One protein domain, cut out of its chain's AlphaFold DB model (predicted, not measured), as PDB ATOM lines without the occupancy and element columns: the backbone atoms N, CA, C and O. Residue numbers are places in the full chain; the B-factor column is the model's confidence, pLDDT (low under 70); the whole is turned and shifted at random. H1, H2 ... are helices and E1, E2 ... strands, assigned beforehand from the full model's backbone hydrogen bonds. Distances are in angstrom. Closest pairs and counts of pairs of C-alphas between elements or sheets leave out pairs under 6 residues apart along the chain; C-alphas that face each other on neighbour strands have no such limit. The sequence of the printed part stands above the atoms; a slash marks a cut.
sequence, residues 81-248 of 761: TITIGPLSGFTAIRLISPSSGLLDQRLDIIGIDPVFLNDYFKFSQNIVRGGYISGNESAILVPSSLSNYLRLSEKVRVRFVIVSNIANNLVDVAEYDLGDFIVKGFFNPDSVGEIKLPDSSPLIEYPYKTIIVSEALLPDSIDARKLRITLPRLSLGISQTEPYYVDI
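This is residues 81 to 248 of the 761 residues of the protein "FtsX-like permease family protein" of Candidatus Bathyarchaeota archaeon (UniProt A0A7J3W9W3). A strongly twisted sheet folds round into a small, rough barrel in which E2, E6, E7, E5, E8 and E3 follow one another as neighbours, and E3 comes back close to E2 without pairing with it. The short helices H1, H2 and H3 gather at one end; at the other are the hairpin of E1 and E2, the projecting turn of the long hairpin of E6 and E7, and the small separate hairpin of E9 and E10 with its long loop. The printed part has 168 residues, with three named helices and ten named strands in the order E1 E2 E3 H1 H2 E4 E5 E6 E7 H3 E8 E9 E10. The class is mostly strand, and the larger sheet is branched, mixed parallel and antiparallel. The whole is compact, with a radius of gyration of the C-alphas of 17.0 A and spans of 49 by 36 by 32 A.

Start at E7, residues 169 to 187, which has three neighbours and bends by 116 degrees at residue 184. On one side of it lie E6, residues 155 to 166, and E4, residues 127 to 130, both antiparallel to it; on the other side lies E5, residues 139 to 143, parallel. Look for N 160 and O 176 at 2.8 A between E6 and E7, a hairpin, N 128 and O 186 at 2.8 A between E4 and E7, and N 140 and O 182 at 2.9 A between E5 and E7. E2, residues 87 to 97, lies on one side of E6 and E7 on the other side; E2 and E6 are antiparallel neighbours, with N 92 and O 161 2.9 A apart. E2 bends by 70 degrees at residue 90, and E1, residues 81 to 84, forms a hairpin with it, with N 84 and O 87 at 2.8 A. E8, residues 210 to 214, lies on one side of E5 and E7 on the other side; E8 is antiparallel to E5, with N 141 and O 212 at 2.9 A, and E3, residues 108 to 112, is the parallel neighbour of E8, with E3 on one side of E8 and E5 on the other side, and N 211 and O 108 at 2.8 A. The closest C-alphas of E2 and E3, those of Ala 92 and Asp 108, are 5.7 A apart. H1, residues 114 to 121, is only just on the branched sheet, with 5 pairs of C-alphas within 10 A, and only grazes it; H2, residues 123 to 126, and H3, residues 189 to 193, only graze it too. H2 and H3 only just touch, with 3 pairs of C-alphas within 8 A, the closest being Asn 126 and Ser 191 at 6.4 A. In H1 and H3 every O i to N i+4 pair is within hydrogen-bond range; H2 is too short for such a pair. E9, residues 221 to 223, and E10, residues 245 to 247, form an antiparallel hairpin, with N 246 and O 222 at 2.8 A.

Find C-alpha 81 at (40.626, 10.214, 101.257), where E1 begins. E2 measures 28.0 A from first to last C-alpha, E6 32.3 A and E7 31.3 A; find E7 from C-alpha 169 at (56.059, 15.345, 96.448) to C-alpha 187 at (35.964, 35.886, 108.865). E3 measures 13.1 A, E5 13.6 A, E8 13.3 A and H1 10.2 A. E10 ends at C-alpha 247, (30.920, 10.991, 96.254).

The two C-alphas farthest apart are those of Gln 125 and Thr 241, 49.8 A. The printed part has no cut. The long links are E5 to E6, H3 to E8 and E9 to E10. In the last, residues 228 to 229 pair antiparallel with residues 174 to 175 of E7. The mean pLDDT of the printed part is 82.7; residues 86 to 87, 104 and 230 to 243 of the model are under 70.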
ATOM      1  N   THR A  81      39.975  10.947 102.346       83.00
ATOM      2  CA  THR A  81      40.626  10.214 101.257       83.00
ATOM      3  C   THR A  81      39.595   9.647 100.298       83.00
ATOM      4  O   THR A  81      38.611   9.053 100.737       83.00
ATOM      5  N   ILE A  82      39.856   9.758  98.996       82.44
ATOM      6  CA  ILE A  82      39.019   9.162  97.949       82.44
ATOM      7  C   ILE A  82      39.853   8.171  97.139       82.44
ATOM      8  O   ILE A  82      40.995   8.451  96.761       82.44
ATOM      9  N   THR A  83      39.259   7.010  96.860       78.06
ATOM     10  CA  THR A  83      39.840   5.964  96.015       78.06
ATOM     11  C   THR A  83      39.016   5.780  94.742       78.06
ATOM     12  O   THR A  83      37.872   5.337  94.807       78.06
ATOM     13  N   ILE A  84      39.595   6.085  93.580       73.50
ATOM     14  CA  ILE A  84      38.978   5.903  92.258       73.50
ATOM     15  C   ILE A  84      39.822   4.891  91.479       73.50
ATOM     16  O   ILE A  84      40.833   5.232  90.860       73.50
ATOM     17  N   GLY A  85      39.432   3.616  91.528       71.19
ATOM     18  CA  GLY A  85      40.213   2.528  90.933       71.19
ATOM     19  C   GLY A  85      41.632   2.466  91.530       71.19
ATOM     20  O   GLY A  85      41.759   2.274  92.737       71.19
ATOM     21  N   PRO A  86      42.709   2.619  90.734       63.81
ATOM     22  CA  PRO A  86      44.086   2.634  91.240       63.81
ATOM     23  C   PRO A  86      44.516   3.983  91.849       63.81
ATOM     24  O   PRO A  86      45.623   4.081  92.375       63.81
ATOM     25  N   LEU A  87      43.697   5.033  91.735       68.19
ATOM     26  CA  LEU A  87      44.000   6.362  92.262       68.19
ATOM     27  C   LEU A  87      43.545   6.455  93.714       68.19
ATOM     28  O   LEU A  87      42.356   6.325  93.986       68.19
ATOM     29  N   SER A  88      44.467   6.731  94.631       78.44
ATOM     30  CA  SER A  88      44.162   7.091  96.015       78.44
ATOM     31  C   SER A  88      44.881   8.385  96.390       78.44
ATOM     32  O   SER A  88      46.040   8.616  96.022       78.44
ATOM     33  N   GLY A  89      44.176   9.263  97.096       84.31
ATOM     34  CA  GLY A  89      44.731  10.538  97.521       84.31
ATOM     35  C   GLY A  89      43.847  11.271  98.516       84.31
ATOM     36  O   GLY A  89      42.666  10.952  98.675       84.31
ATOM     37  N   PHE A  90      44.448  12.256  99.172       87.69
ATOM     38  CA  PHE A  90      43.752  13.193 100.042       87.69
ATOM     39  C   PHE A  90      43.023  14.229  99.200       87.69
ATOM     40  O   PHE A  90      43.499  14.614  98.128       87.69
ATOM     41  N   THR A  91      41.878  14.689  99.675       89.00
ATOM     42  CA  THR A  91      41.117  15.718  98.974       89.00
ATOM     43  C   THR A  91      41.482  17.109  99.471       89.00
ATOM     44  O   THR A  91      41.879  17.306 100.618       89.00
ATOM     45  N   ALA A  92      41.383  18.088  98.583       91.00
ATOM     46  CA  ALA A  92      41.539  19.489  98.923       91.00
ATOM     47  C   ALA A  92      40.828  20.369  97.896       91.00
ATOM     48  O   ALA A  92      40.426  19.918  96.821       91.00
ATOM     49  N   ILE A  93      40.746  21.656  98.204       91.12
ATOM     50  CA  ILE A  93      40.311  22.696  97.288       91.12
ATOM     51  C   ILE A  93      41.432  23.666  96.981       91.12
ATOM     52  O   ILE A  93      42.224  24.054  97.840       91.12
ATOM     53  N   ARG A  94      41.456  24.084  95.720       89.44
ATOM     54  CA  ARG A  94      42.268  25.185  95.223       89.44
ATOM     55  C   ARG A  94      41.377  26.313  94.740       89.44
ATOM     56  O   ARG A  94      40.360  26.096  94.080       89.44
ATOM     57  N   LEU A  95      41.806  27.524  95.054       88.88
ATOM     58  CA  LEU A  95      41.184  28.751  94.586       88.88
ATOM     59  C   LEU A  95      42.017  29.346  93.454       88.88
ATOM     60  O   LEU A  95      43.239  29.447  93.551       88.88
ATOM     61  N   ILE A  96      41.351  29.752  92.377       87.56
ATOM     62  CA  ILE A  96      41.974  30.466  91.263       87.56
ATOM     63  C   ILE A  96      41.361  31.853  91.209       87.56
ATOM     64  O   ILE A  96      40.186  32.020  90.875       87.56
ATOM     65  N   SER A  97      42.176  32.841  91.549       85.94
ATOM     66  CA  SER A  97      41.818  34.248  91.496       85.94
ATOM     67  C   SER A  97      42.320  34.860  90.183       85.94
ATOM     68  O   SER A  97      43.464  34.626  89.787       85.94
ATOM     69  N   PRO A  98      41.505  35.680  89.499       79.31
ATOM     70  CA  PRO A  98      41.961  36.467  88.359       79.31
ATOM     71  C   PRO A  98      43.080  37.457  88.708       79.31
ATOM     72  O   PRO A  98      43.880  37.792  87.838       79.31
ATOM     73  N   SER A  99      43.129  37.945  89.953       76.38
ATOM     74  CA  SER A  99      44.083  38.972  90.384       76.38
ATOM     75  C   SER A  99      45.403  38.421  90.932       76.38
ATOM     76  O   SER A  99      46.444  39.035  90.697       76.38
ATOM     77  N   SER A 100      45.388  37.279  91.623       75.44
ATOM     78  CA  SER A 100      46.582  36.655  92.220       75.44
ATOM     79  C   SER A 100      47.007  35.337  91.563       75.44
ATOM     80  O   SER A 100      48.074  34.812  91.875       75.44
ATOM     81  N   GLY A 101      46.227  34.823  90.607       77.56
ATOM     82  CA  GLY A 101      46.491  33.555  89.930       77.56
ATOM     83  C   GLY A 101      46.045  32.335  90.744       77.56
ATOM     84  O   GLY A 101      45.076  32.383  91.505       77.56
ATOM     85  N   LEU A 102      46.720  31.197  90.540       75.75
ATOM     86  CA  LEU A 102      46.464  29.966  91.293       75.75
ATOM     87  C   LEU A 102      47.046  30.093  92.704       75.75
ATOM     88  O   LEU A 102      48.260  30.228  92.862       75.75
ATOM     89  N   LEU A 103      46.197  29.983  93.723       75.69
ATOM     90  CA  LEU A 103      46.652  29.904  95.105       75.69
ATOM     91  C   LEU A 103      47.291  28.538  95.365       75.69
ATOM     92  O   LEU A 103      46.646  27.502  95.213       75.69
ATOM     93  N   ASP A 104      48.559  28.542  95.782       68.50
ATOM     94  CA  ASP A 104      49.302  27.303  96.059       68.50
ATOM     95  C   ASP A 104      48.833  26.615  97.358       68.50
ATOM     96  O   ASP A 104      49.019  25.415  97.561       68.50
ATOM     97  N   GLN A 105      48.149  27.363  98.232       78.81
ATOM     98  CA  GLN A 105      47.555  26.817  99.448       78.81
ATOM     99  C   GLN A 105      46.369  25.904  99.125       78.81
ATOM    100  O   GLN A 105      45.408  26.297  98.467       78.81
ATOM    101  N   ARG A 106      46.436  24.680  99.654       86.56
ATOM    102  CA  ARG A 106      45.340  23.711  99.652       86.56
ATOM    103  C   ARG A 106      44.430  23.983 100.843       86.56
ATOM    104  O   ARG A 106      44.903  24.028 101.981       86.56
ATOM    105  N   LEU A 107      43.155  24.188 100.553       90.00
ATOM    106  CA  LEU A 107      42.127  24.576 101.508       90.00
ATOM    107  C   LEU A 107      41.103  23.449 101.660       90.00
ATOM    108  O   LEU A 107      40.973  22.591 100.790       90.00
ATOM    109  N   ASP A 108      40.388  23.460 102.768       90.31
ATOM    110  CA  ASP A 108      39.204  22.649 103.006       90.31
ATOM    111  C   ASP A 108      37.946  23.483 102.720       90.31
ATOM    112  O   ASP A 108      37.994  24.717 102.666       90.31
ATOM    113  N   ILE A 109      36.810  22.824 102.544       91.75
ATOM    114  CA  ILE A 109      35.511  23.470 102.370       91.75
ATOM    115  C   ILE A 109      34.497  22.867 103.320       91.75
ATOM    116  O   ILE A 109      34.419  21.652 103.513       91.75
ATOM    117  N   ILE A 110      33.667  23.738 103.868       92.25
ATOM    118  CA  ILE A 110      32.498  23.340 104.626       92.25
ATOM    119  C   ILE A 110      31.268  23.925 103.946       92.25
ATOM    120  O   ILE A 110      31.156  25.138 103.754       92.25
ATOM    121  N   GLY A 111      30.358  23.032 103.570       91.06
ATOM    122  CA  GLY A 111      29.015  23.364 103.124       91.06
ATOM    123  C   GLY A 111      28.078  23.400 104.312       91.06
ATOM    124  O   GLY A 111      27.902  22.377 104.967       91.06
ATOM    125  N   ILE A 112      27.471  24.545 104.589       90.94
ATOM    126  CA  ILE A 112      26.496  24.678 105.674       90.94
ATOM    127  C   ILE A 112      25.417  25.679 105.283       90.94
ATOM    128  O   ILE A 112      25.690  26.620 104.538       90.94
ATOM    129  N   ASP A 113      24.191  25.480 105.763       91.00
ATOM    130  CA  ASP A 113      23.125  26.465 105.589       91.00
ATOM    131  C   ASP A 113      23.487  27.772 106.334       91.00
ATOM    132  O   ASP A 113      23.647  27.763 107.562       91.00
ATOM    133  N   PRO A 114      23.618  28.911 105.622       90.06
ATOM    134  CA  PRO A 114      23.933  30.196 106.234       90.06
ATOM    135  C   PRO A 114      22.926  30.652 107.292       90.06
ATOM    136  O   PRO A 114      23.324  31.331 108.242       90.06
ATOM    137  N   VAL A 115      21.643  30.310 107.139       90.00
ATOM    138  CA  VAL A 115      20.596  30.706 108.092       90.00
ATOM    139  C   VAL A 115      20.808  29.963 109.405       90.00
ATOM    140  O   VAL A 115      20.996  30.593 110.444       90.00
ATOM    141  N   PHE A 116      20.928  28.636 109.336       89.00
ATOM    142  CA  PHE A 116      21.246  27.788 110.484       89.00
ATOM    143  C   PHE A 116      22.542  28.211 111.188       89.00
ATOM    144  O   PHE A 116      22.572  28.390 112.409       89.00
ATOM    145  N   LEU A 117      23.615  28.429 110.424       88.19
ATOM    146  CA  LEU A 117      24.907  28.827 110.979       88.19
ATOM    147  C   LEU A 117      24.814  30.167 111.737       88.19
ATOM    148  O   LEU A 117      25.471  30.357 112.764       88.19
ATOM    149  N   ASN A 118      23.984  31.097 111.268       90.00
ATOM    150  CA  ASN A 118      23.800  32.374 111.942       90.00
ATOM    151  C   ASN A 118      22.876  32.276 113.165       90.00
ATOM    152  O   ASN A 118      23.203  32.834 114.211       90.00
ATOM    153  N   ASP A 119      21.759  31.564 113.062       87.56
ATOM    154  CA  ASP A 119      20.744  31.520 114.119       87.56
ATOM    155  C   ASP A 119      21.233  30.753 115.356       87.56
ATOM    156  O   ASP A 119      21.000  31.182 116.490       87.56
ATOM    157  N   TYR A 120      21.981  29.665 115.147       84.88
ATOM    158  CA  TYR A 120      22.443  28.792 116.229       84.88
ATOM    159  C   TYR A 120      23.853  29.131 116.725       84.88
ATOM    160  O   TYR A 120      24.109  29.052 117.927       84.88
ATOM    161  N   PHE A 121      24.759  29.562 115.838       85.81
ATOM    162  CA  PHE A 121      26.161  29.838 116.190       85.81
ATOM    163  C   PHE A 121      26.548  31.324 116.120       85.81
ATOM    164  O   PHE A 121      27.689  31.666 116.423       85.81
ATOM    165  N   LYS A 122      25.621  32.224 115.750       87.25
ATOM    166  CA  LYS A 122      25.851  33.682 115.635       87.25
ATOM    167  C   LYS A 122      27.056  34.049 114.768       87.25
ATOM    168  O   LYS A 122      27.746  35.036 115.020       87.25
ATOM    169  N   PHE A 123      27.299  33.265 113.721       87.56
ATOM    170  CA  PHE A 123      28.525  33.352 112.934       87.56
ATOM    171  C   PHE A 123      28.736  34.711 112.248       87.56
ATOM    172  O   PHE A 123      29.880  35.119 112.049       87.56
ATOM    173  N   SER A 124      27.667  35.448 111.924       86.50
ATOM    174  CA  SER A 124      27.777  36.774 111.294       86.50
ATOM    175  C   SER A 124      28.605  37.783 112.099       86.50
ATOM    176  O   SER A 124      29.209  38.677 111.509       86.50
ATOM    177  N   GLN A 125      28.705  37.614 113.423       87.81
ATOM    178  CA  GLN A 125      29.503  38.474 114.306       87.81
ATOM    179  C   GLN A 125      31.015  38.298 114.107       87.81
ATOM    180  O   GLN A 125      31.788  39.184 114.461       87.81
ATOM    181  N   ASN A 126      31.439  37.185 113.503       88.12
ATOM    182  CA  ASN A 126      32.847  36.847 113.292       88.12
ATOM    183  C   ASN A 126      33.393  37.344 111.943       88.12
ATOM    184  O   ASN A 126      34.548  37.072 111.599       88.12
ATOM    185  N   ILE A 127      32.579  38.056 111.157       89.25
ATOM    186  CA  ILE A 127      32.987  38.636 109.876       89.25
ATOM    187  C   ILE A 127      33.721  39.952 110.137       89.25
ATOM    188  O   ILE A 127      33.159  40.904 110.666       89.25
ATOM    189  N   VAL A 128      34.982  40.019 109.720       87.88
ATOM    190  CA  VAL A 128      35.855  41.186 109.906       87.88
ATOM    191  C   VAL A 128      35.701  42.185 108.760       87.88
ATOM    192  O   VAL A 128      35.809  43.393 108.962       87.88
ATOM    193  N   ARG A 129      35.492  41.698 107.528       84.31
ATOM    194  CA  ARG A 129      35.358  42.529 106.318       84.31
ATOM    195  C   ARG A 129      34.335  41.934 105.355       84.31
ATOM    196  O   ARG A 129      34.326  40.725 105.165       84.31
ATOM    197  N   GLY A 130      33.557  42.776 104.676       87.12
ATOM    198  CA  GLY A 130      32.554  42.342 103.694       87.12
ATOM    199  C   GLY A 130      31.195  42.010 104.315       87.12
ATOM    200  O   GLY A 130      30.857  42.529 105.374       87.12
ATOM    201  N   GLY A 131      30.404  41.185 103.627       87.88
ATOM    202  CA  GLY A 131      29.051  40.799 104.036       87.88
ATOM    203  C   GLY A 131      28.888  39.295 104.274       87.88
ATOM    204  O   GLY A 131      29.737  38.494 103.887       87.88
ATOM    205  N   TYR A 132      27.766  38.911 104.889       89.12
ATOM    206  CA  TYR A 132      27.412  37.509 105.136       89.12
ATOM    207  C   TYR A 132      26.720  36.857 103.930       89.12
ATOM    208  O   TYR A 132      26.020  37.526 103.164       89.12
ATOM    209  N   ILE A 133      26.931  35.553 103.748       88.88
ATOM    210  CA  ILE A 133      26.380  34.765 102.633       88.88
ATOM    211  C   ILE A 133      24.891  34.462 102.821       88.88
ATOM    212  O   ILE A 133      24.396  34.389 103.943       88.88
ATOM    213  N   SER A 134      24.176  34.294 101.707       85.81
ATOM    214  CA  SER A 134      22.775  33.862 101.683       85.81
ATOM    215  C   SER A 134      22.641  32.476 101.038       85.81
ATOM    216  O   SER A 134      23.524  32.049 100.296       85.81
ATOM    217  N   GLY A 135      21.554  31.754 101.335       76.81
ATOM    218  CA  GLY A 135      21.427  30.324 101.013       76.81
ATOM    219  C   GLY A 135      21.567  29.954  99.528       76.81
ATOM    220  O   GLY A 135      22.141  28.914  99.220       76.81
ATOM    221  N   ASN A 136      21.126  30.808  98.601       81.62
ATOM    222  CA  ASN A 136      21.151  30.516  97.155       81.62
ATOM    223  C   ASN A 136      22.191  31.332  96.373       81.62
ATOM    224  O   ASN A 136      22.189  31.343  95.143       81.62
ATOM    225  N   GLU A 137      23.061  32.057  97.064       84.88
ATOM    226  CA  GLU A 137      24.036  32.938  96.437       84.88
ATOM    227  C   GLU A 137      25.369  32.218  96.259       84.88
ATOM    228  O   GLU A 137      25.920  31.688  97.223       84.88
ATOM    229  N   SER A 138      25.915  32.230  95.037       87.12
ATOM    230  CA  SER A 138      27.224  31.651  94.704       87.12
ATOM    231  C   SER A 138      28.370  32.493  95.266       87.12
ATOM    232  O   SER A 138      29.136  33.124  94.533       87.12
ATOM    233  N   ALA A 139      28.458  32.526  96.589       90.75
ATOM    234  CA  ALA A 139      29.411  33.293  97.363       90.75
ATOM    235  C   ALA A 139      30.146  32.410  98.376       90.75
ATOM    236  O   ALA A 139      29.604  31.427  98.879       90.75
ATOM    237  N   ILE A 140      31.382  32.794  98.683       92.44
ATOM    238  CA  ILE A 140      32.236  32.135  99.672       92.44
ATOM    239  C   ILE A 140      32.611  33.102 100.798       92.44
ATOM    240  O   ILE A 140      32.845  34.296 100.563       92.44
ATOM    241  N   LEU A 141      32.701  32.569 102.017       92.44
ATOM    242  CA  LEU A 141      33.376  33.218 103.137       92.44
ATOM    243  C   LEU A 141      34.759  32.603 103.315       92.44
ATOM    244  O   LEU A 141      34.916  31.381 103.329       92.44
ATOM    245  N   VAL A 142      35.757  33.462 103.464       92.31
ATOM    246  CA  VAL A 142      37.170  33.078 103.435       92.31
ATOM    247  C   VAL A 142      37.851  33.549 104.724       92.31
ATOM    248  O   VAL A 142      37.472  34.594 105.255       92.31
ATOM    249  N   PRO A 143      38.854  32.843 105.266       92.75
ATOM    250  CA  PRO A 143      39.583  33.332 106.430       92.75
ATOM    251  C   PRO A 143      40.344  34.623 106.107       92.75
ATOM    252  O   PRO A 143      40.895  34.798 105.016       92.75
ATOM    253  N   SER A 144      40.417  35.535 107.077       91.31
ATOM    254  CA  SER A 144      41.119  36.820 106.949       91.31
ATOM    255  C   SER A 144      42.612  36.681 106.615       91.31
ATOM    256  O   SER A 144      43.187  37.600 106.026       91.31
ATOM    257  N   SER A 145      43.224  35.523 106.890       87.19
ATOM    258  CA  SER A 145      44.594  35.167 106.488       87.19
ATOM    259  C   SER A 145      44.819  35.220 104.971       87.19
ATOM    260  O   SER A 145      45.932  35.493 104.522       87.19
ATOM    261  N   LEU A 146      43.768  35.020 104.170       85.75
ATOM    262  CA  LEU A 146      43.823  35.047 102.706       85.75
ATOM    263  C   LEU A 146      43.527  36.431 102.108       85.75
ATOM    264  O   LEU A 146      43.529  36.587 100.886       85.75
ATOM    265  N   SER A 147      43.318  37.455 102.940       83.25
ATOM    266  CA  SER A 147      42.990  38.816 102.487       83.25
ATOM    267  C   SER A 147      44.084  39.492 101.648       83.25
ATOM    268  O   SER A 147      43.784  40.410 100.890       83.25
ATOM    269  N   ASN A 148      45.335  39.023 101.730       82.56
ATOM    270  CA  ASN A 148      46.430  39.503 100.877       82.56
ATOM    271  C   ASN A 148      46.352  38.968  99.439       82.56
ATOM    272  O   ASN A 148      46.949  39.550  98.536       82.56
ATOM    273  N   TYR A 149      45.631  37.865  99.230       83.12
ATOM    274  CA  TYR A 149      45.556  37.177  97.943       83.12
ATOM    275  C   TYR A 149      44.207  37.343  97.243       83.12
ATOM    276  O   TYR A 149      44.133  37.176  96.028       83.12
ATOM    277  N   LEU A 150      43.147  37.649  97.993       86.12
ATOM    278  CA  LEU A 150      41.773  37.720  97.500       86.12
ATOM    279  C   LEU A 150      41.150  39.073  97.838       86.12
ATOM    280  O   LEU A 150      41.319  39.582  98.947       86.12
ATOM    281  N   ARG A 151      40.395  39.647  96.899       86.12
ATOM    282  CA  ARG A 151      39.682  40.917  97.090       86.12
ATOM    283  C   ARG A 151      38.191  40.692  97.329       86.12
ATOM    284  O   ARG A 151      37.607  39.710  96.884       86.12
ATOM    285  N   LEU A 152      37.559  41.636  98.027       87.88
ATOM    286  CA  LEU A 152      36.102  41.649  98.185       87.88
ATOM    287  C   LEU A 152      35.414  41.781  96.822       87.88
ATOM    288  O   LEU A 152      35.874  42.529  95.960       87.88
ATOM    289  N   SER A 153      34.306  41.059  96.652       86.44
ATOM    290  CA  SER A 153      33.508  40.997  95.420       86.44
ATOM    291  C   SER A 153      34.254  40.454  94.192       86.44
ATOM    292  O   SER A 153      33.750  40.539  93.073       86.44
ATOM    293  N   GLU A 154      35.431  39.858  94.384       88.31
ATOM    294  CA  GLU A 154      36.160  39.169  93.327       88.31
ATOM    295  C   GLU A 154      35.509  37.818  93.010       88.31
ATOM    296  O   GLU A 154      35.095  37.088  93.914       88.31
ATOM    297  N   LYS A 155      35.429  37.475  91.719       89.94
ATOM    298  CA  LYS A 155      35.020  36.142  91.267       89.94
ATOM    299  C   LYS A 155      36.221  35.208  91.298       89.94
ATOM    300  O   LYS A 155      37.193  35.433  90.582       89.94
ATOM    301  N   VAL A 156      36.132  34.162  92.103       91.06
ATOM    302  CA  VAL A 156      37.167  33.152  92.311       91.06
ATOM    303  C   VAL A 156      36.629  31.809  91.854       91.06
ATOM    304  O   VAL A 156      35.528  31.409  92.226       91.06
ATOM    305  N   ARG A 157      37.418  31.090  91.065       90.69
ATOM    306  CA  ARG A 157      37.066  29.738  90.647       90.69
ATOM    307  C   ARG A 157      37.508  28.731  91.697       90.69
ATOM    308  O   ARG A 157      38.672  28.739  92.104       90.69
ATOM    309  N   VAL A 158      36.596  27.859  92.100       91.25
ATOM    310  CA  VAL A 158      36.840  26.831  93.113       91.25
ATOM    311  C   VAL A 158      37.058  25.495  92.410       91.25
ATOM    312  O   VAL A 158      36.185  25.011  91.690       91.25
ATOM    313  N   ARG A 159      38.224  24.881  92.611       90.38
ATOM    314  CA  ARG A 159      38.528  23.542  92.097       90.38
ATOM    315  C   ARG A 159      38.685  22.549  93.227       90.38
ATOM    316  O   ARG A 159      39.440  22.794  94.161       90.38
ATOM    317  N   PHE A 160      38.025  21.412  93.089       90.06
ATOM    318  CA  PHE A 160      38.292  20.223  93.880       90.06
ATOM    319  C   PHE A 160      39.500  19.484  93.303       90.06
ATOM    320  O   PHE A 160      39.636  19.376  92.083       90.06
ATOM    321  N   VAL A 161      40.366  18.971  94.170       89.12
ATOM    322  CA  VAL A 161      41.623  18.328  93.798       89.12
ATOM    323  C   VAL A 161      41.842  17.068  94.630       89.12
ATOM    324  O   VAL A 161      41.668  17.081  95.848       89.12
ATOM    325  N   ILE A 162      42.294  15.995  93.978       88.44
ATOM    326  CA  ILE A 162      42.813  14.788  94.630       88.44
ATOM    327  C   ILE A 162      44.337  14.839  94.597       88.44
ATOM    328  O   ILE A 162      44.949  14.874  93.528       88.44
ATOM    329  N   VAL A 163      44.950  14.816  95.772       87.06
ATOM    330  CA  VAL A 163      46.389  14.968  95.979       87.06
ATOM    331  C   VAL A 163      46.971  13.639  96.431       87.06
ATOM    332  O   VAL A 163      46.556  13.076  97.443       87.06
ATOM    333  N   SER A 164      47.964  13.142  95.703       85.75
ATOM    334  CA  SER A 164      48.673  11.913  96.061       85.75
ATOM    335  C   SER A 164      50.143  12.205  96.333       85.75
ATOM    336  O   SER A 164      50.725  13.141  95.778       85.75
ATOM    337  N   ASN A 165      50.750  11.406  97.207       81.50
ATOM    338  CA  ASN A 165      52.174  11.498  97.495       81.50
ATOM    339  C   ASN A 165      52.944  10.624  96.499       81.50
ATOM    340  O   ASN A 165      52.884   9.397  96.558       81.50
ATOM    341  N   ILE A 166      53.664  11.263  95.577       75.69
ATOM    342  CA  ILE A 166      54.455  10.589  94.546       75.69
ATOM    343  C   ILE A 166      55.899  11.055  94.686       75.69
ATOM    344  O   ILE A 166      56.193  12.237  94.527       75.69
ATOM    345  N   ALA A 167      56.808  10.116  94.963       75.44
ATOM    346  CA  ALA A 167      58.237  10.395  95.125       75.44
ATOM    347  C   ALA A 167      58.530  11.534  96.132       75.44
ATOM    348  O   ALA A 167      59.361  12.398  95.867       75.44
ATOM    349  N   ASN A 168      57.836  11.524  97.279       74.06
ATOM    350  CA  ASN A 168      57.896  12.534  98.348       74.06
ATOM    351  C   ASN A 168      57.381  13.938  97.980       74.06
ATOM    352  O   ASN A 168      57.532  14.859  98.780       74.06
ATOM    353  N   ASN A 169      56.722  14.102  96.829       77.94
ATOM    354  CA  ASN A 169      56.059  15.345  96.448       77.94
ATOM    355  C   ASN A 169      54.536  15.165  96.431       77.94
ATOM    356  O   ASN A 169      54.012  14.178  95.914       77.94
ATOM    357  N   LEU A 170      53.821  16.154  96.973       80.00
ATOM    358  CA  LEU A 170      52.361  16.222  96.906       80.00
ATOM    359  C   LEU A 170      51.942  16.746  95.534       80.00
ATOM    360  O   LEU A 170      52.035  17.949  95.271       80.00
ATOM    361  N   VAL A 171      51.478  15.841  94.679       81.75
ATOM    362  CA  VAL A 171      51.066  16.143  93.307       81.75
ATOM    363  C   VAL A 171      49.553  16.042  93.191       81.75
ATOM    364  O   VAL A 171      48.936  15.108  93.703       81.75
ATOM    365  N   ASP A 172      48.970  17.000  92.486       84.31
ATOM    366  CA  ASP A 172      47.555  17.019  92.143       84.31
ATOM    367  C   ASP A 172      47.316  16.031  90.999       84.31
ATOM    368  O   ASP A 172      47.791  16.214  89.875       84.31
ATOM    369  N   VAL A 173      46.633  14.933  91.303       82.75
ATOM    370  CA  VAL A 173      46.461  13.812  90.378       82.75
ATOM    371  C   VAL A 173      45.162  13.921  89.587       82.75
ATOM    372  O   VAL A 173      45.125  13.513  88.424       82.75
ATOM    373  N   ALA A 174      44.118  14.492  90.187       84.19
ATOM    374  CA  ALA A 174      42.846  14.756  89.528       84.19
ATOM    375  C   ALA A 174      42.245  16.087  89.993       84.19
ATOM    376  O   ALA A 174      42.377  16.440  91.163       84.19
ATOM    377  N   GLU A 175      41.558  16.788  89.094       87.00
ATOM    378  CA  GLU A 175      40.884  18.061  89.368       87.00
ATOM    379  C   GLU A 175      39.439  18.066  88.840       87.00
ATOM    380  O   GLU A 175      39.159  17.544  87.757       87.00
ATOM    381  N   TYR A 176      38.526  18.713  89.567       88.19
ATOM    382  CA  TYR A 176      37.147  18.992  89.155       88.19
ATOM    383  C   TYR A 176      36.811  20.470  89.384       88.19
ATOM    384  O   TYR A 176      37.164  21.040  90.415       88.19
ATOM    385  N   ASP A 177      36.123  21.098  88.430       88.25
ATOM    386  CA  ASP A 177      35.728  22.510  88.518       88.25
ATOM    387  C   ASP A 177      34.353  22.620  89.202       88.25
ATOM    388  O   ASP A 177      33.351  22.173  88.642       88.25
ATOM    389  N   LEU A 178      34.305  23.180  90.419       86.25
ATOM    390  CA  LEU A 178      33.058  23.405  91.166       86.25
ATOM    391  C   LEU A 178      32.325  24.671  90.693       86.25
ATOM    392  O   LEU A 178      31.147  24.839  91.000       86.25
ATOM    393  N   GLY A 179      32.995  25.535  89.925       88.44
ATOM    394  CA  GLY A 179      32.432  26.763  89.367       88.44
ATOM    395  C   GLY A 179      33.022  28.040  89.963       88.44
ATOM    396  O   GLY A 179      33.974  28.020  90.749       88.44
ATOM    397  N   ASP A 180      32.453  29.170  89.550       91.50
ATOM    398  CA  ASP A 180      32.894  30.502  89.961       91.50
ATOM    399  C   ASP A 180      32.047  31.007  91.142       91.50
ATOM    400  O   ASP A 180      30.817  31.062  91.068       91.50
ATOM    401  N   PHE A 181      32.712  31.428  92.216       92.50
ATOM    402  CA  PHE A 181      32.101  31.957  93.434       92.50
ATOM    403  C   PHE A 181      32.603  33.370  93.734       92.50
ATOM    404  O   PHE A 181      33.740  33.722  93.431       92.50
ATOM    405  N   ILE A 182      31.765  34.195  94.355       92.56
ATOM    406  CA  ILE A 182      32.110  35.570  94.734       92.56
ATOM    407  C   ILE A 182      32.647  35.593  96.168       92.56
ATOM    408  O   ILE A 182      32.002  35.094  97.089       92.56
ATOM    409  N   VAL A 183      33.802  36.220  96.394       92.50
ATOM    410  CA  VAL A 183      34.323  36.450  97.752       92.50
ATOM    411  C   VAL A 183      33.487  37.533  98.425       92.50
ATOM    412  O   VAL A 183      33.625  38.721  98.120       92.50
ATOM    413  N   LYS A 184      32.595  37.135  99.335       91.19
ATOM    414  CA  LYS A 184      31.632  38.062  99.945       91.19
ATOM    415  C   LYS A 184      32.115  38.654 101.260       91.19
ATOM    416  O   LYS A 184      31.853  39.826 101.531       91.19
ATOM    417  N   GLY A 185      32.847  37.876 102.048       91.44
ATOM    418  CA  GLY A 185      33.334  38.318 103.345       91.44
ATOM    419  C   GLY A 185      34.521  37.516 103.855       91.44
ATOM    420  O   GLY A 185      34.739  36.368 103.462       91.44
ATOM    421  N   PHE A 186      35.279  38.152 104.744       92.44
ATOM    422  CA  PHE A 186      36.408  37.570 105.453       92.44
ATOM    423  C   PHE A 186      36.066  37.395 106.927       92.44
ATOM    424  O   PHE A 186      35.718  38.376 107.589       92.44
ATOM    425  N   PHE A 187      36.194  36.179 107.449       93.19
ATOM    426  CA  PHE A 187      35.964  35.886 108.865       93.19
ATOM    427  C   PHE A 187      37.276  35.818 109.654       93.19
ATOM    428  O   PHE A 187      38.338  35.554 109.086       93.19
ATOM    429  N   ASN A 188      37.205  36.067 110.964       92.56
ATOM    430  CA  ASN A 188      38.349  35.912 111.857       92.56
ATOM    431  C   ASN A 188      38.545  34.427 112.217       92.56
ATOM    432  O   ASN A 188      37.694  33.880 112.923       92.56
ATOM    433  N   PRO A 189      39.625  33.758 111.773       90.38
ATOM    434  CA  PRO A 189      39.827  32.342 112.060       90.38
ATOM    435  C   PRO A 189      39.993  32.041 113.556       90.38
ATOM    436  O   PRO A 189      39.541  30.985 113.989       90.38
ATOM    437  N   ASP A 190      40.556  32.959 114.351       89.62
ATOM    438  CA  ASP A 190      40.705  32.766 115.802       89.62
ATOM    439  C   ASP A 190      39.348  32.701 116.506       89.62
ATOM    440  O   ASP A 190      39.047  31.732 117.197       89.62
ATOM    441  N   SER A 191      38.483  33.686 116.254       88.19
ATOM    442  CA  SER A 191      37.131  33.729 116.828       88.19
ATOM    443  C   SER A 191      36.257  32.566 116.350       88.19
ATOM    444  O   SER A 191      35.413  32.074 117.091       88.19
ATOM    445  N   VAL A 192      36.459  32.093 115.116       87.38
ATOM    446  CA  VAL A 192      35.739  30.926 114.585       87.38
ATOM    447  C   VAL A 192      36.222  29.620 115.217       87.38
ATOM    448  O   VAL A 192      35.403  28.734 115.454       87.38
ATOM    449  N   GLY A 193      37.512  29.500 115.539       84.19
ATOM    450  CA  GLY A 193      38.056  28.338 116.251       84.19
ATOM    451  C   GLY A 193      37.486  28.157 117.663       84.19
ATOM    452  O   GLY A 193      37.483  27.045 118.187       84.19
ATOM    453  N   GLU A 194      36.954  29.222 118.266       86.00
ATOM    454  CA  GLU A 194      36.282  29.178 119.570       86.00
ATOM    455  C   GLU A 194      34.824  28.689 119.494       86.00
ATOM    456  O   GLU A 194      34.234  28.361 120.527       86.00
ATOM    457  N   ILE A 195      34.236  28.601 118.294       86.25
ATOM    458  CA  ILE A 195      32.871  28.098 118.105       86.25
ATOM    459  C   ILE A 195      32.859  26.589 118.336       86.25
ATOM    460  O   ILE A 195      33.437  25.810 117.573       86.25
ATOM    461  N   LYS A 196      32.144  26.175 119.382       85.00
ATOM    462  CA  LYS A 196      32.042  24.776 119.795       85.00
ATOM    463  C   LYS A 196      30.689  24.166 119.449       85.00
ATOM    464  O   LYS A 196      29.648  24.816 119.532       85.00
ATOM    465  N   LEU A 197      30.733  22.888 119.107       84.31
ATOM    466  CA  LEU A 197      29.606  21.975 119.013       84.31
ATOM    467  C   LEU A 197      29.033  21.663 120.408       84.31
ATOM    468  O   LEU A 197      29.678  21.942 121.427       84.31
ATOM    469  N   PRO A 198      27.834  21.053 120.479       80.56
ATOM    470  CA  PRO A 198      27.215  20.667 121.747       80.56
ATOM    471  C   PRO A 198      28.072  19.754 122.638       80.56
ATOM    472  O   PRO A 198      27.892  19.793 123.851       80.56
ATOM    473  N   ASP A 199      29.017  18.989 122.077       79.50
ATOM    474  CA  ASP A 199      29.953  18.108 122.797       79.50
ATOM    475  C   ASP A 199      31.267  18.802 123.213       79.50
ATOM    476  O   ASP A 199      32.198  18.145 123.688       79.50
ATOM    477  N   SER A 200      31.351  20.129 123.039       79.69
ATOM    478  CA  SER A 200      32.518  21.003 123.249       79.69
ATOM    479  C   SER A 200      33.672  20.877 122.242       79.69
ATOM    480  O   SER A 200      34.676  21.584 122.395       79.69
ATOM    481  N   SER A 201      33.543  20.047 121.203       84.38
ATOM    482  CA  SER A 201      34.498  20.005 120.089       84.38
ATOM    483  C   SER A 201      34.349  21.234 119.173       84.38
ATOM    484  O   SER A 201      33.277  21.837 119.140       84.38
ATOM    485  N   PRO A 202      35.399  21.682 118.462       85.75
ATOM    486  CA  PRO A 202      35.283  22.820 117.551       85.75
ATOM    487  C   PRO A 202      34.427  22.463 116.327       85.75
ATOM    488  O   PRO A 202      34.577  21.385 115.755       85.75
ATOM    489  N   LEU A 203      33.566  23.385 115.880       86.06
ATOM    490  CA  LEU A 203      32.765  23.203 114.656       86.06
ATOM    491  C   LEU A 203      33.658  23.085 113.405       86.06
ATOM    492  O   LEU A 203      33.351  22.331 112.482       86.06
ATOM    493  N   ILE A 204      34.769  23.830 113.386       88.19
ATOM    494  CA  ILE A 204      35.768  23.841 112.313       88.19
ATOM    495  C   ILE A 204      37.141  23.563 112.927       88.19
ATOM    496  O   ILE A 204      37.639  24.359 113.717       88.19
ATOM    497  N   GLU A 205      37.767  22.447 112.549       84.19
ATOM    498  CA  GLU A 205      39.061  22.018 113.108       84.19
ATOM    499  C   GLU A 205      40.223  22.934 112.696       84.19
ATOM    500  O   GLU A 205      41.103  23.226 113.501       84.19
ATOM    501  N   TYR A 206      40.216  23.417 111.447       88.62
ATOM    502  CA  TYR A 206      41.300  24.222 110.875       88.62
ATOM    503  C   TYR A 206      40.773  25.510 110.219       88.62
ATOM    504  O   TYR A 206      40.888  25.671 109.002       88.62
ATOM    505  N   PRO A 207      40.245  26.480 110.992       89.06
ATOM    506  CA  PRO A 207      39.561  27.660 110.448       89.06
ATOM    507  C   PRO A 207      40.438  28.512 109.519       89.06
ATOM    508  O   PRO A 207      39.942  29.138 108.589       89.06
ATOM    509  N   TYR A 208      41.759  28.482 109.708       89.75
ATOM    510  CA  TYR A 208      42.741  29.142 108.844       89.75
ATOM    511  C   TYR A 208      42.843  28.573 107.424       89.75
ATOM    512  O   TYR A 208      43.364  29.250 106.537       89.75
ATOM    513  N   LYS A 209      42.400  27.329 107.222       89.81
ATOM    514  CA  LYS A 209      42.472  26.604 105.950       89.81
ATOM    515  C   LYS A 209      41.098  26.254 105.392       89.81
ATOM    516  O   LYS A 209      41.048  25.608 104.357       89.81
ATOM    517  N   THR A 210      40.005  26.666 106.025       91.31
ATOM    518  CA  THR A 210      38.653  26.262 105.624       91.31
ATOM    519  C   THR A 210      37.898  27.418 104.980       91.31
ATOM    520  O   THR A 210      37.892  28.531 105.495       91.31
ATOM    521  N   ILE A 211      37.225  27.151 103.868       92.75
ATOM    522  CA  ILE A 211      36.299  28.072 103.203       92.75
ATOM    523  C   ILE A 211      34.874  27.637 103.531       92.75
ATOM    524  O   ILE A 211      34.587  26.443 103.582       92.75
ATOM    525  N   ILE A 212      33.967  28.592 103.716       92.50
ATOM    526  CA  ILE A 212      32.558  28.300 103.992       92.50
ATOM    527  C   ILE A 212      31.713  28.675 102.779       92.50
ATOM    528  O   ILE A 212      31.833  29.780 102.238       92.50
ATOM    529  N   VAL A 213      30.853  27.746 102.372       93.06
ATOM    530  CA  VAL A 213      29.933  27.876 101.238       93.06
ATOM    531  C   VAL A 213      28.548  27.400 101.666       93.06
ATOM    532  O   VAL A 213      28.419  26.591 102.583       93.06
ATOM    533  N   SER A 214      27.504  27.899 101.005       91.25
ATOM    534  CA  SER A 214      26.163  27.349 101.193       91.25
ATOM    535  C   SER A 214      26.122  25.869 100.800       91.25
ATOM    536  O   SER A 214      26.542  25.499  99.700       91.25
ATOM    537  N   GLU A 215      25.581  25.027 101.681       87.94
ATOM    538  CA  GLU A 215      25.400  23.586 101.449       87.94
ATOM    539  C   GLU A 215      24.651  23.288 100.136       87.94
ATOM    540  O   GLU A 215      24.996  22.342  99.426       87.94
ATOM    541  N   ALA A 216      23.668  24.124  99.781       84.88
ATOM    542  CA  ALA A 216      22.815  23.950  98.603       84.88
ATOM    543  C   ALA A 216      23.575  24.022  97.265       84.88
ATOM    544  O   ALA A 216      23.069  23.565  96.240       84.88
ATOM    545  N   LEU A 217      24.779  24.600  97.262       85.62
ATOM    546  CA  LEU A 217      25.603  24.775  96.064       85.62
ATOM    547  C   LEU A 217      26.622  23.651  95.860       85.62
ATOM    548  O   LEU A 217      27.265  23.602  94.812       85.62
ATOM    549  N   LEU A 218      26.792  22.764  96.844       86.56
ATOM    550  CA  LEU A 218      27.762  21.677  96.772       86.56
ATOM    551  C   LEU A 218      27.094  20.391  96.266       86.56
ATOM    552  O   LEU A 218      26.106  19.945  96.858       86.56
ATOM    553  N   PRO A 219      27.616  19.775  95.188       83.56
ATOM    554  CA  PRO A 219      27.094  18.508  94.695       83.56
ATOM    555  C   PRO A 219      27.463  17.370  95.652       83.56
ATOM    556  O   PRO A 219      28.603  17.295  96.090       83.56
ATOM    557  N   ASP A 220      26.535  16.453  95.934       76.31
ATOM    558  CA  ASP A 220      26.838  15.265  96.754       76.31
ATOM    559  C   ASP A 220      27.836  14.342  96.028       76.31
ATOM    560  O   ASP A 220      28.857  13.926  96.581       76.31
ATOM    561  N   SER A 221      27.575  14.099  94.739       82.31
ATOM    562  CA  SER A 221      28.377  13.241  93.873       82.31
ATOM    563  C   SER A 221      28.662  13.898  92.526       82.31
ATOM    564  O   SER A 221      27.894  14.727  92.027       82.31
ATOM    565  N   ILE A 222      29.790  13.535  91.919       82.56
ATOM    566  CA  ILE A 222      30.182  13.993  90.585       82.56
ATOM    567  C   ILE A 222      30.302  12.826  89.618       82.56
ATOM    568  O   ILE A 222      30.673  11.723  89.998       82.56
ATOM    569  N   ASP A 223      30.059  13.091  88.339       81.69
ATOM    570  CA  ASP A 223      30.420  12.149  87.283       81.69
ATOM    571  C   ASP A 223      31.947  12.133  87.122       81.69
ATOM    572  O   ASP A 223      32.556  13.148  86.763       81.69
ATOM    573  N   ALA A 224      32.565  10.975  87.357       76.31
ATOM    574  CA  ALA A 224      34.008  10.785  87.268       76.31
ATOM    575  C   ALA A 224      34.578  11.139  85.888       76.31
ATOM    576  O   ALA A 224      35.751  11.486  85.780       76.31
ATOM    577  N   ARG A 225      33.766  11.124  84.823       73.19
ATOM    578  CA  ARG A 225      34.188  11.542  83.473       73.19
ATOM    579  C   ARG A 225      34.548  13.021  83.379       73.19
ATOM    580  O   ARG A 225      35.275  13.420  82.474       73.19
ATOM    581  N   LYS A 226      34.009  13.847  84.276       78.50
ATOM    582  CA  LYS A 226      34.289  15.286  84.326       78.50
ATOM    583  C   LYS A 226      35.580  15.605  85.092       78.50
ATOM    584  O   LYS A 226      35.986  16.765  85.107       78.50
ATOM    585  N   LEU A 227      36.232  14.606  85.699       80.38
ATOM    586  CA  LEU A 227      37.537  14.768  86.338       80.38
ATOM    587  C   LEU A 227      38.638  14.907  85.287       80.38
ATOM    588  O   LEU A 227      38.778  14.085  84.382       80.38
ATOM    589  N   ARG A 228      39.470  15.931  85.441       78.94
ATOM    590  CA  ARG A 228      40.698  16.097  84.662       78.94
ATOM    591  C   ARG A 228      41.834  15.398  85.398       78.94
ATOM    592  O   ARG A 228      42.209  15.835  86.477       78.94
ATOM    593  N   ILE A 229      42.362  14.316  84.829       76.38
ATOM    594  CA  ILE A 229      43.472  13.543  85.410       76.38
ATOM    595  C   ILE A 229      44.797  14.061  84.838       76.38
ATOM    596  O   ILE A 229      44.989  14.072  83.622       76.38
ATOM    597  N   THR A 230      45.714  14.480  85.709       68.44
ATOM    598  CA  THR A 230      46.953  15.188  85.331       68.44
ATOM    599  C   THR A 230      48.124  14.238  85.033       68.44
ATOM    600  O   THR A 230      49.070  14.615  84.342       68.44
ATOM    601  N   LEU A 231      48.091  12.981  85.501       64.12
ATOM    602  CA  LEU A 231      49.189  12.021  85.294       64.12
ATOM    603  C   LEU A 231      49.079  11.264  83.947       64.12
ATOM    604  O   LEU A 231      48.161  10.463  83.772       64.12
ATOM    605  N   PRO A 232      50.068  11.381  83.033       47.44
ATOM    606  CA  PRO A 232      49.996  10.795  81.688       47.44
ATOM    607  C   PRO A 232      50.168   9.267  81.640       47.44
ATOM    608  O   PRO A 232      49.744   8.639  80.679       47.44
ATOM    609  N   ARG A 233      50.743   8.622  82.671       47.94
ATOM    610  CA  ARG A 233      50.779   7.139  82.757       47.94
ATOM    611  C   ARG A 233      49.446   6.521  83.191       47.94
ATOM    612  O   ARG A 233      49.270   5.314  83.074       47.94
ATOM    613  N   LEU A 234      48.532   7.354  83.679       49.38
ATOM    614  CA  LEU A 234      47.186   7.011  84.123       49.38
ATOM    615  C   LEU A 234      46.133   7.734  83.278       49.38
ATOM    616  O   LEU A 234      44.993   7.869  83.709       49.38
ATOM    617  N   SER A 235      46.466   8.107  82.034       44.31
ATOM    618  CA  SER A 235      45.457   8.370  81.007       44.31
ATOM    619  C   SER A 235      44.798   7.051  80.572       44.31
ATOM    620  O   SER A 235      44.735   6.713  79.390       44.31
ATOM    621  N   LEU A 236      44.307   6.270  81.536       45.06
ATOM    622  CA  LEU A 236      43.122   5.478  81.300       45.06
ATOM    623  C   LEU A 236      42.044   6.520  81.061       45.06
ATOM    624  O   LEU A 236      41.507   7.108  81.997       45.06
ATOM    625  N   GLY A 237      41.769   6.788  79.785       43.88
ATOM    626  CA  GLY A 237      40.455   7.276  79.430       43.88
ATOM    627  C   GLY A 237      39.485   6.346  80.136       43.88
ATOM    628  O   GLY A 237      39.424   5.158  79.814       43.88
ATOM    629  N   ILE A 238      38.788   6.858  81.148       48.53
ATOM    630  CA  ILE A 238      37.607   6.211  81.699       48.53
ATOM    631  C   ILE A 238      36.568   6.327  80.578       48.53
ATOM    632  O   ILE A 238      35.632   7.114  80.635       48.53
ATOM    633  N   SER A 239      36.771   5.584  79.487       47.16
ATOM    634  CA  SER A 239      35.784   5.348  78.444       47.16
ATOM    635  C   SER A 239      34.859   4.246  78.944       47.16
ATOM    636  O   SER A 239      34.668   3.217  78.298       47.16
ATOM    637  N   GLN A 240      34.341   4.412  80.158       49.50
ATOM    638  CA  GLN A 240      33.199   3.633  80.585       49.50
ATOM    639  C   GLN A 240      31.999   4.290  79.926       49.50
ATOM    640  O   GLN A 240      31.745   5.477  80.121       49.50
ATOM    641  N   THR A 241      31.299   3.534  79.088       53.22
ATOM    642  CA  THR A 241      30.088   3.965  78.379       53.22
ATOM    643  C   THR A 241      28.952   4.334  79.333       53.22
ATOM    644  O   THR A 241      28.072   5.105  78.953       53.22
ATOM    645  N   GLU A 242      29.039   3.932  80.607       58.31
ATOM    646  CA  GLU A 242      28.094   4.268  81.681       58.31
ATOM    647  C   GLU A 242      28.661   5.313  82.670       58.31
ATOM    648  O   GLU A 242      29.879   5.349  82.881       58.31
ATOM    649  N   PRO A 243      27.834   6.254  83.171       65.12
ATOM    650  CA  PRO A 243      28.274   7.284  84.108       65.12
ATOM    651  C   PRO A 243      28.615   6.652  85.461       65.12
ATOM    652  O   PRO A 243      27.790   5.961  86.054       65.12
ATOM    653  N   TYR A 244      29.831   6.903  85.946       76.94
ATOM    654  CA  TYR A 244      30.299   6.455  87.256       76.94
ATOM    655  C   TYR A 244      30.336   7.660  88.196       76.94
ATOM    656  O   TYR A 244      31.091   8.602  87.954       76.94
ATOM    657  N   TYR A 245      29.498   7.648  89.235       80.69
ATOM    658  CA  TYR A 245      29.419   8.738  90.205       80.69
ATOM    659  C   TYR A 245      30.376   8.499  91.373       80.69
ATOM    660  O   TYR A 245      30.436   7.398  91.914       80.69
ATOM    661  N   VAL A 246      31.120   9.537  91.751       81.06
ATOM    662  CA  VAL A 246      32.027   9.547  92.904       81.06
ATOM    663  C   VAL A 246      31.513  10.564  93.910       81.06
ATOM    664  O   VAL A 246      31.330  11.734  93.563       81.06
ATOM    665  N   ASP A 247      31.310  10.123  95.146       83.88
ATOM    666  CA  ASP A 247      30.920  10.991  96.254       83.88
ATOM    667  C   ASP A 247      32.138  11.809  96.707       83.88
ATOM    668  O   ASP A 247      33.167  11.260  97.100       83.88
ATOM    669  N   ILE A 248      32.048  13.137  96.594       84.06
ATOM    670  CA  ILE A 248      33.127  14.059  97.007       84.06
ATOM    671  C   ILE A 248      32.890  14.575  98.418       84.06
ATOM    672  O   ILE A 248      33.836  14.790  99.184       84.06
TER     673      ILE A 248